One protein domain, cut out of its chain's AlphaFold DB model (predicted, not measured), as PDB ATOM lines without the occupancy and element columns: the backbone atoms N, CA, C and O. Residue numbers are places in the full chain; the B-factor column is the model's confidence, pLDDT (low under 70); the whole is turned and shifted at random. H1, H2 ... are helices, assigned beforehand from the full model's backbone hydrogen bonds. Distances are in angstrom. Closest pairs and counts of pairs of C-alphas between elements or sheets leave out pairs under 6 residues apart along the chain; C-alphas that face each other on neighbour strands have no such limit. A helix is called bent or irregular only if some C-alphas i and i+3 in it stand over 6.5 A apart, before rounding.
ATOM      1  N   SER A   6      13.593  48.186 -42.019       64.69
ATOM      2  CA  SER A   6      12.411  47.395 -41.657       64.69
ATOM      3  C   SER A   6      11.869  46.552 -42.823       64.69
ATOM      4  O   SER A   6      11.615  45.362 -42.663       64.69
ATOM      5  N   GLN A   7      11.786  47.107 -44.038       71.31
ATOM      6  CA  GLN A   7      11.298  46.379 -45.217       71.31
ATOM      7  C   GLN A   7      12.240  45.251 -45.652       71.31
ATOM      8  O   GLN A   7      11.784  44.235 -46.169       71.31
ATOM      9  N   ARG A   8      13.551  45.412 -45.431       67.81
ATOM     10  CA  ARG A   8      14.551  44.369 -45.712       67.81
ATOM     11  C   ARG A   8      14.460  43.197 -44.737       67.81
ATOM     12  O   ARG A   8      14.596  42.052 -45.160       67.81
ATOM     13  N   LEU A   9      14.211  43.487 -43.458       71.81
ATOM     14  CA  LEU A   9      13.971  42.466 -42.439       71.81
ATOM     15  C   LEU A   9      12.728  41.645 -42.791       71.81
ATOM     16  O   LEU A   9      12.830  40.430 -42.900       71.81
ATOM     17  N   PHE A  10      11.593  42.292 -43.071       72.31
ATOM     18  CA  PHE A  10      10.350  41.585 -43.403       72.31
ATOM     19  C   PHE A  10      10.466  40.685 -44.643       72.31
ATOM     20  O   PHE A  10      10.052  39.533 -44.580       72.31
ATOM     21  N   SER A  11      11.113  41.136 -45.726       72.19
ATOM     22  CA  SER A  11      11.311  40.275 -46.906       72.19
ATOM     23  C   SER A  11      12.185  39.049 -46.623       72.19
ATOM     24  O   SER A  11      11.979  37.991 -47.203       72.19
ATOM     25  N   TRP A  12      13.155  39.174 -45.712       74.38
ATOM     26  CA  TRP A  12      13.992  38.046 -45.303       74.38
ATOM     27  C   TRP A  12      13.225  37.051 -44.421       74.38
ATOM     28  O   TRP A  12      13.418  35.842 -44.554       74.38
ATOM     29  N   PHE A  13      12.333  37.549 -43.555       77.81
ATOM     30  CA  PHE A  13      11.420  36.714 -42.772       77.81
ATOM     31  C   PHE A  13      10.457  35.927 -43.672       77.81
ATOM     32  O   PHE A  13      10.263  34.741 -43.416       77.81
ATOM     33  N   ASP A  14       9.926  36.529 -44.739       79.06
ATOM     34  CA  ASP A  14       9.043  35.839 -45.694       79.06
ATOM     35  C   ASP A  14       9.775  34.718 -46.453       79.06
ATOM     36  O   ASP A  14       9.305  33.579 -46.492       79.06
ATOM     37  N   ASP A  15      10.983  34.987 -46.959       83.50
ATOM     38  CA  ASP A  15      11.797  34.004 -47.696       83.50
ATOM     39  C   ASP A  15      12.277  32.821 -46.831       83.50
ATOM     40  O   ASP A  15      12.763  31.804 -47.348       83.50
ATOM     41  N   ARG A  16      12.216  32.957 -45.501       86.62
ATOM     42  CA  ARG A  16      12.722  31.984 -44.519       86.62
ATOM     43  C   ARG A  16      11.697  31.630 -43.451       86.62
ATOM     44  O   ARG A  16      12.064  31.088 -42.406       86.62
ATOM     45  N   ILE A  17      10.417  31.866 -43.720       88.62
ATOM     46  CA  ILE A  17       9.358  31.705 -42.723       88.62
ATOM     47  C   ILE A  17       9.309  30.275 -42.165       88.62
ATOM     48  O   ILE A  17       9.168  30.081 -40.962       88.62
ATOM     49  N   HIS A  18       9.581  29.270 -43.002       87.06
ATOM     50  CA  HIS A  18       9.695  27.868 -42.589       87.06
ATOM     51  C   HIS A  18      10.770  27.642 -41.507       87.06
ATOM     52  O   HIS A  18      10.550  26.870 -40.576       87.06
ATOM     53  N   ILE A  19      11.906  28.342 -41.579       89.25
ATOM     54  CA  ILE A  19      12.970  28.257 -40.568       89.25
ATOM     55  C   ILE A  19      12.540  28.982 -39.293       89.25
ATOM     56  O   ILE A  19      12.701  28.461 -38.194       89.25
ATOM     57  N   VAL A  20      11.953  30.170 -39.423       90.56
ATOM     58  CA  VAL A  20      11.518  30.975 -38.272       90.56
ATOM     59  C   VAL A  20      10.475  30.229 -37.436       90.56
ATOM     60  O   VAL A  20      10.542  30.259 -36.209       90.56
ATOM     61  N   PHE A  21       9.575  29.488 -38.084       91.19
ATOM     62  CA  PHE A  21       8.585  28.652 -37.405       91.19
ATOM     63  C   PHE A  21       9.183  27.409 -36.730       91.19
ATOM     64  O   PHE A  21       8.677  26.991 -35.689       91.19
ATOM     65  N   ILE A  22      10.258  26.820 -37.273       94.12
ATOM     66  CA  ILE A  22      10.866  25.602 -36.706       94.12
ATOM     67  C   ILE A  22      11.889  25.893 -35.600       94.12
ATOM     68  O   ILE A  22      12.076  25.066 -34.708       94.12
ATOM     69  N   ILE A  23      12.529  27.069 -35.624       95.44
ATOM     70  CA  ILE A  23      13.513  27.508 -34.624       95.44
ATOM     71  C   ILE A  23      13.036  27.314 -33.176       95.44
ATOM     72  O   ILE A  23      13.804  26.735 -32.412       95.44
ATOM     73  N   PRO A  24      11.827  27.738 -32.749       94.12
ATOM     74  CA  PRO A  24      11.417  27.570 -31.354       94.12
ATOM     75  C   PRO A  24      11.312  26.095 -30.944       94.12
ATOM     76  O   PRO A  24      11.768  25.731 -29.863       94.12
ATOM     77  N   ALA A  25      10.793  25.227 -31.816       95.19
ATOM     78  CA  ALA A  25      10.733  23.790 -31.552       95.19
ATOM     79  C   ALA A  25      12.142  23.176 -31.470       95.19
ATOM     80  O   ALA A  25      12.454  22.439 -30.534       95.19
ATOM     81  N   MET A  26      13.020  23.539 -32.408       96.31
ATOM     82  CA  MET A  26      14.421  23.114 -32.415       96.31
ATOM     83  C   MET A  26      15.185  23.606 -31.188       96.31
ATOM     84  O   MET A  26      15.977  22.855 -30.632       96.31
ATOM     85  N   ALA A  27      14.946  24.837 -30.738       96.81
ATOM     86  CA  ALA A  27      15.587  25.403 -29.557       96.81
ATOM     87  C   ALA A  27      15.193  24.639 -28.287       96.81
ATOM     88  O   ALA A  27      16.055  24.355 -27.460       96.81
ATOM     89  N   VAL A  28      13.921  24.251 -28.155       97.06
ATOM     90  CA  VAL A  28      13.458  23.418 -27.036       97.06
ATOM     91  C   VAL A  28      14.093  22.029 -27.090       97.06
ATOM     92  O   VAL A  28      14.624  21.570 -26.080       97.06
ATOM     93  N   LEU A  29      14.096  21.376 -28.256       97.12
ATOM     94  CA  LEU A  29      14.722  20.059 -28.429       97.12
ATOM     95  C   LEU A  29      16.222  20.097 -28.126       97.12
ATOM     96  O   LEU A  29      16.726  19.261 -27.378       97.12
ATOM     97  N   LEU A  30      16.929  21.091 -28.666       97.19
ATOM     98  CA  LEU A  30      18.339  21.309 -28.375       97.19
ATOM     99  C   LEU A  30      18.541  21.568 -26.889       97.19
ATOM    100  O   LEU A  30      19.393  20.928 -26.298       97.19
ATOM    101  N   GLY A  31      17.738  22.427 -26.262       96.81
ATOM    102  CA  GLY A  31      17.808  22.673 -24.823       96.81
ATOM    103  C   GLY A  31      17.674  21.387 -24.008       96.81
ATOM    104  O   GLY A  31      18.502  21.131 -23.138       96.81
ATOM    105  N   LEU A  32      16.702  20.537 -24.339       96.31
ATOM    106  CA  LEU A  32      16.467  19.261 -23.657       96.31
ATOM    107  C   LEU A  32      17.603  18.250 -23.817       96.31
ATOM    108  O   LEU A  32      17.804  17.441 -22.919       96.31
ATOM    109  N   VAL A  33      18.337  18.274 -24.927       96.12
ATOM    110  CA  VAL A  33      19.475  17.369 -25.159       96.12
ATOM    111  C   VAL A  33      20.761  17.953 -24.582       96.12
ATOM    112  O   VAL A  33      21.515  17.290 -23.877       96.12
ATOM    113  N   VAL A  34      21.009  19.225 -24.861       96.69
ATOM    114  CA  VAL A  34      22.253  19.919 -24.549       96.69
ATOM    115  C   VAL A  34      22.377  20.175 -23.049       96.69
ATOM    116  O   VAL A  34      23.450  19.961 -22.486       96.69
ATOM    117  N   TYR A  35      21.289  20.556 -22.372       94.44
ATOM    118  CA  TYR A  35      21.294  20.794 -20.927       94.44
ATOM    119  C   TYR A  35      21.769  19.577 -20.109       94.44
ATOM    120  O   TYR A  35      22.757  19.714 -19.378       94.44
ATOM    121  N   PRO A  36      21.157  18.376 -20.222       94.31
ATOM    122  CA  PRO A  36      21.619  17.220 -19.465       94.31
ATOM    123  C   PRO A  36      23.003  16.753 -19.911       94.31
ATOM    124  O   PRO A  36      23.742  16.241 -19.075       94.31
ATOM    125  N   LEU A  37      23.402  16.937 -21.174       94.38
ATOM    126  CA  LEU A  37      24.760  16.606 -21.616       94.38
ATOM    127  C   LEU A  37      25.809  17.445 -20.883       94.38
ATOM    128  O   LEU A  37      26.724  16.884 -20.282       94.38
ATOM    129  N   PHE A  38      25.650  18.770 -20.861       94.69
ATOM    130  CA  PHE A  38      26.560  19.646 -20.119       94.69
ATOM    131  C   PHE A  38      26.562  19.331 -18.626       94.69
ATOM    132  O   PHE A  38      27.624  19.284 -18.005       94.69
ATOM    133  N   PHE A  39      25.388  19.064 -18.056       90.88
ATOM    134  CA  PHE A  39      25.275  18.683 -16.656       90.88
ATOM    135  C   PHE A  39      26.014  17.371 -16.353       90.88
ATOM    136  O   PHE A  39      26.760  17.308 -15.380       90.88
ATOM    137  N   ASN A  40      25.892  16.351 -17.207       90.69
ATOM    138  CA  ASN A  40      26.594  15.073 -17.054       90.69
ATOM    139  C   ASN A  40      28.111  15.208 -17.209       90.69
ATOM    140  O   ASN A  40      28.859  14.605 -16.440       90.69
ATOM    141  N   VAL A  41      28.579  16.015 -18.166       90.75
ATOM    142  CA  VAL A  41      30.011  16.321 -18.298       90.75
ATOM    143  C   VAL A  41      30.513  16.991 -17.022       90.75
ATOM    144  O   VAL A  41      31.513  16.555 -16.457       90.75
ATOM    145  N   ASN A  42      29.787  17.987 -16.512       89.50
ATOM    146  CA  ASN A  42      30.152  18.655 -15.269       89.50
ATOM    147  C   ASN A  42      30.174  17.678 -14.083       89.50
ATOM    148  O   ASN A  42      31.147  17.658 -13.336       89.50
ATOM    149  N   LEU A  43      29.157  16.826 -13.936       88.25
ATOM    150  CA  LEU A  43      29.124  15.789 -12.900       88.25
ATOM    151  C   LEU A  43      30.311  14.830 -13.000       88.25
ATOM    152  O   LEU A  43      30.908  14.508 -11.980       88.25
ATOM    153  N   SER A  44      30.686  14.413 -14.210       88.44
ATOM    154  CA  SER A  44      31.795  13.474 -14.436       88.44
ATOM    155  C   SER A  44      33.148  14.049 -14.011       88.44
ATOM    156  O   SER A  44      34.038  13.298 -13.615       88.44
ATOM    157  N   LEU A  45      33.297  15.376 -14.049       88.81
ATOM    158  CA  LEU A  45      34.496  16.090 -13.599       88.81
ATOM    159  C   LEU A  45      34.517  16.370 -12.086       88.81
ATOM    160  O   LEU A  45      35.511  16.861 -11.545       88.81
ATOM    161  N   HIS A  46      33.420  16.084 -11.388       89.25
ATOM    162  CA  HIS A  46      33.293  16.277  -9.951       89.25
ATOM    163  C   HIS A  46      33.147  14.932  -9.231       89.25
ATOM    164  O   HIS A  46      32.670  13.933  -9.763       89.25
ATOM    165  N   LYS A  47      33.560  14.884  -7.967       85.00
ATOM    166  CA  LYS A  47      33.344  13.730  -7.096       85.00
ATOM    167  C   LYS A  47      31.959  13.826  -6.474       85.00
ATOM    168  O   LYS A  47      31.791  14.377  -5.380       85.00
ATOM    169  N   VAL A  48      30.975  13.319  -7.207       82.38
ATOM    170  CA  VAL A  48      29.568  13.333  -6.812       82.38
ATOM    171  C   VAL A  48      29.123  11.931  -6.404       82.38
ATOM    172  O   VAL A  48      29.322  10.950  -7.112       82.38
ATOM    173  N   ASN A  49      28.519  11.854  -5.228       81.56
ATOM    174  CA  ASN A  49      28.022  10.663  -4.566       81.56
ATOM    175  C   ASN A  49      26.560  10.936  -4.169       81.56
ATOM    176  O   ASN A  49      26.191  12.083  -3.925       81.56
ATOM    177  N   MET A  50      25.738   9.902  -3.973       78.50
ATOM    178  CA  MET A  50      24.331  10.090  -3.561       78.50
ATOM    179  C   MET A  50      24.172  10.938  -2.282       78.50
ATOM    180  O   MET A  50      23.212  11.688  -2.152       78.50
ATOM    181  N   LEU A  51      25.148  10.873  -1.370       78.56
ATOM    182  CA  LEU A  51      25.145  11.621  -0.108       78.56
ATOM    183  C   LEU A  51      25.493  13.110  -0.254       78.56
ATOM    184  O   LEU A  51      25.086  13.903   0.584       78.56
ATOM    185  N   ASN A  52      26.259  13.500  -1.280       80.75
ATOM    186  CA  ASN A  52      26.670  14.896  -1.488       80.75
ATOM    187  C   ASN A  52      25.957  15.562  -2.676       80.75
ATOM    188  O   ASN A  52      26.118  16.767  -2.876       80.75
ATOM    189  N   PHE A  53      25.154  14.799  -3.425       77.81
ATOM    190  CA  PHE A  53      24.379  15.279  -4.564       77.81
ATOM    191  C   PHE A  53      23.488  16.463  -4.163       77.81
ATOM    192  O   PHE A  53      23.553  17.515  -4.790       77.81
ATOM    193  N   THR A  54      22.761  16.337  -3.048       77.06
ATOM    194  CA  THR A  54      21.846  17.372  -2.531       77.06
ATOM    195  C   THR A  54      22.558  18.488  -1.760       77.06
ATOM    196  O   THR A  54      22.031  19.587  -1.633       77.06
ATOM    197  N   SER A  55      23.765  18.241  -1.243       73.00
ATOM    198  CA  SER A  55      24.481  19.202  -0.389       73.00
ATOM    199  C   SER A  55      25.269  20.261  -1.165       73.00
ATOM    200  O   SER A  55      25.941  21.071  -0.533       73.00
ATOM    201  N   SER A  56      25.247  20.240  -2.505       67.12
ATOM    202  CA  SER A  56      25.965  21.167  -3.404       67.12
ATOM    203  C   SER A  56      27.491  21.275  -3.190       67.12
ATOM    204  O   SER A  56      28.162  22.025  -3.893       67.12
ATOM    205  N   ASN A  57      28.063  20.509  -2.257       74.00
ATOM    206  CA  ASN A  57      29.490  20.463  -1.937       74.00
ATOM    207  C   ASN A  57      30.210  19.451  -2.837       74.00
ATOM    208  O   ASN A  57      30.772  18.452  -2.378       74.00
ATOM    209  N   TRP A  58      30.147  19.685  -4.146       80.38
ATOM    210  CA  TRP A  58      30.803  18.838  -5.133       80.38
ATOM    211  C   TRP A  58      32.278  19.218  -5.229       80.38
ATOM    212  O   TRP A  58      32.623  20.347  -5.566       80.38
ATOM    213  N   LYS A  59      33.172  18.272  -4.928       82.88
ATOM    214  CA  LYS A  59      34.612  18.497  -5.105       82.88
ATOM    215  C   LYS A  59      34.966  18.334  -6.579       82.88
ATOM    216  O   LYS A  59      34.750  17.255  -7.122       82.88
ATOM    217  N   PHE A  60      35.512  19.369  -7.207       86.81
ATOM    218  CA  PHE A  60      36.069  19.262  -8.554       86.81
ATOM    219  C   PHE A  60      37.322  18.382  -8.520       86.81
ATOM    220  O   PHE A  60      38.238  18.645  -7.744       86.81
ATOM    221  N   VAL A  61      37.334  17.322  -9.326       87.56
ATOM    222  CA  VAL A  61      38.441  16.350  -9.420       87.56
ATOM    223  C   VAL A  61      38.971  16.213 -10.851       87.56
ATOM    224  O   VAL A  61      39.858  15.407 -11.112       87.56
ATOM    225  N   GLY A  62      38.448  17.000 -11.794       89.06
ATOM    226  CA  GLY A  62      38.884  16.980 -13.185       89.06
ATOM    227  C   GLY A  62      38.727  15.592 -13.807       89.06
ATOM    228  O   GLY A  62      37.650  15.005 -13.776       89.06
ATOM    229  N   LEU A  63      39.809  15.066 -14.382       89.25
ATOM    230  CA  LEU A  63      39.797  13.792 -15.108       89.25
ATOM    231  C   LEU A  63      40.114  12.565 -14.239       89.25
ATOM    232  O   LEU A  63      40.125  11.448 -14.758       89.25
ATOM    233  N   ASP A  64      40.324  12.739 -12.933       87.81
ATOM    234  CA  ASP A  64      40.707  11.643 -12.030       87.81
ATOM    235  C   ASP A  64      39.697  10.489 -12.043       87.81
ATOM    236  O   ASP A  64      40.077   9.319 -11.975       87.81
ATOM    237  N   ASN A  65      38.406  10.807 -12.184       87.56
ATOM    238  CA  ASN A  65      37.348   9.804 -12.298       87.56
ATOM    239  C   ASN A  65      37.558   8.894 -13.520       87.56
ATOM    240  O   ASN A  65      37.459   7.678 -13.396       87.56
ATOM    241  N   PHE A  66      37.915   9.461 -14.676       87.56
ATOM    242  CA  PHE A  66      38.139   8.699 -15.906       87.56
ATOM    243  C   PHE A  66      39.381   7.812 -15.811       87.56
ATOM    244  O   PHE A  66      39.323   6.643 -16.181       87.56
ATOM    245  N   ILE A  67      40.483   8.342 -15.267       88.06
ATOM    246  CA  ILE A  67      41.723   7.576 -15.064       88.06
ATOM    247  C   ILE A  67      41.456   6.384 -14.139       88.06
ATOM    248  O   ILE A  67      41.879   5.266 -14.426       88.06
ATOM    249  N   LYS A  68      40.708   6.602 -13.052       88.56
ATOM    250  CA  LYS A  68      40.349   5.540 -12.112       88.56
ATOM    251  C   LYS A  68      39.472   4.465 -12.756       88.56
ATOM    252  O   LYS A  68      39.718   3.288 -12.528       88.56
ATOM    253  N   THR A  69      38.471   4.856 -13.543       87.62
ATOM    254  CA  THR A  69      37.570   3.915 -14.221       87.62
ATOM    255  C   THR A  69      38.299   3.083 -15.273       87.62
ATOM    256  O   THR A  69      38.092   1.879 -15.336       87.62
ATOM    257  N   LEU A  70      39.188   3.694 -16.062       86.56
ATOM    258  CA  LEU A  70      39.968   2.985 -17.083       86.56
ATOM    259  C   LEU A  70      41.093   2.121 -16.492       86.56
ATOM    260  O   LEU A  70      41.509   1.154 -17.115       86.56
ATOM    261  N   GLY A  71      41.591   2.458 -15.299       85.56
ATOM    262  CA  GLY A  71      42.561   1.639 -14.568       85.56
ATOM    263  C   GLY A  71      41.944   0.466 -13.797       85.56
ATOM    264  O   GLY A  71      42.682  -0.358 -13.253       85.56
ATOM    265  N   ASP A  72      40.612   0.384 -13.715       88.06
ATOM    266  CA  ASP A  72      39.913  -0.701 -13.027       88.06
ATOM    267  C   ASP A  72      39.882  -1.959 -13.907       88.06
ATOM    268  O   ASP A  72      39.394  -1.945 -15.044       88.06
ATOM    269  N   LYS A  73      40.390  -3.070 -13.365       86.31
ATOM    270  CA  LYS A  73      40.403  -4.373 -14.045       86.31
ATOM    271  C   LYS A  73      38.992  -4.844 -14.377       86.31
ATOM    272  O   LYS A  73      38.770  -5.332 -15.470       86.31
ATOM    273  N   THR A  74      38.028  -4.598 -13.493       89.62
ATOM    274  CA  THR A  74      36.623  -4.978 -13.691       89.62
ATOM    275  C   THR A  74      36.024  -4.299 -14.919       89.62
ATOM    276  O   THR A  74      35.249  -4.899 -15.656       89.62
ATOM    277  N   VAL A  75      36.376  -3.029 -15.138       88.00
ATOM    278  CA  VAL A  75      35.894  -2.255 -16.287       88.00
ATOM    279  C   VAL A  75      36.632  -2.671 -17.554       88.00
ATOM    280  O   VAL A  75      36.010  -2.813 -18.599       88.00
ATOM    281  N   THR A  76      37.941  -2.896 -17.459       86.62
ATOM    282  CA  THR A  76      38.766  -3.305 -18.604       86.62
ATOM    283  C   THR A  76      38.367  -4.689 -19.116       86.62
ATOM    284  O   THR A  76      38.213  -4.865 -20.319       86.62
ATOM    285  N   ASP A  77      38.118  -5.635 -18.211       89.81
ATOM    286  CA  ASP A  77      37.691  -7.000 -18.532       89.81
ATOM    287  C   ASP A  77      36.275  -7.045 -19.131       89.81
ATOM    288  O   ASP A  77      35.934  -7.987 -19.831       89.81
ATOM    289  N   ALA A  78      35.431  -6.038 -18.879       88.62
ATOM    290  CA  ALA A  78      34.106  -5.934 -19.497       88.62
ATOM    291  C   ALA A  78      34.141  -5.334 -20.916       88.62
ATOM    292  O   ALA A  78      33.145  -5.405 -21.637       88.62
ATOM    293  N   LEU A  79      35.251  -4.692 -21.295       85.62
ATOM    294  CA  LEU A  79      35.427  -4.031 -22.590       85.62
ATOM    295  C   LEU A  79      36.122  -4.917 -23.638       85.62
ATOM    296  O   LEU A  79      36.096  -4.556 -24.816       85.62
ATOM    297  N   VAL A  80      36.740  -6.030 -23.226       79.19
ATOM    298  CA  VAL A  80      37.497  -6.981 -24.067       79.19
ATOM    299  C   VAL A  80      36.833  -8.349 -24.032       79.19
ATOM    300  O   VAL A  80      36.683  -8.943 -25.122       79.19
TER     301      VAL A  80
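What this domain is: This is residues 6 to 80 of the 80 residues of an uncharacterized protein of Sphaerochaeta dissipatitropha (UniProt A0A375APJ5). One long kinked helix, H2, makes a shaft with the short helix H1 set at a corner on its first end; at its other end a loop holding the tiny helix H3 goes to one side, and the short helices H4 and H5 make an arm on the other. The parts are strung out with few contacts, and no two helices touch; residues 6 to 41 and 67 to 80 stand free. The printed part has 75 residues with five named helices, H1 to H5 in order along the chain, and no named strand; the class is all helix. It is extended, with a radius of gyration of the C-alphas of 21.9 A, and flat, spanning 64 by 37 by 18 A.

How they stand to each other: H1, residues 6 to 15, is close to but not clearly touching H2, residues 17 to 44; their closest C-alphas, those of Phe 13 and Val 20, are 7.3 A apart. Their lines are about perpendicular, at 82 degrees. H2 has a kink of 37 degrees near residue 25 and is irregular, but only just: C-alphas 21 and 24 are 6.8 A apart. H3, residues 50 to 53, is apart from H2. Residues 46 to 47 pair with residues 59 to 60, antiparallel, in a stretch too short to be named. H4, residues 64 to 70, is close to but not clearly touching H2; the closest C-alphas, those of Ser 44 and Asn 65, are 7.0 A apart, and the lines are about perpendicular, at 87 degrees. H5, residues 73 to 79, is close to but not clearly touching H4, with the closest C-alphas, those of Leu 70 and Thr 76, 6.6 A apart. H4 and H5 run the same way at a steep tilt of 64 degrees. H5 is apart from H1, H2 and H3. Every O i to N i+4 pair is within hydrogen-bond range in H1, H4 and H5, and 21 of 24 are in H2, while H3 is too short for such a pair.

Where its parts are: H1 begins at C-alpha 6, at (12.411, 47.395, -41.657), and is 14.7 A long from first to last C-alpha. H2 measures 40.4 A and ends at C-alpha 44, at (31.795, 13.474, -14.436). H3 has 4 residues, H4 is 10.1 A long, and H5 is 9.9 A long, ending at C-alpha 79, at (35.427, -4.031, -22.590).

The domain as a whole: The two C-alphas farthest apart, those of Gln 7 and Lys 73, are 66.3 A apart. The printed part has no cut and ends at residue 80, the chain's last. No link is long; the link from H3 to H4, 10 residues, is short, and the others are tight. The mean pLDDT of the printed part is 86.2, and residues 6, 8 and 56 are under 70.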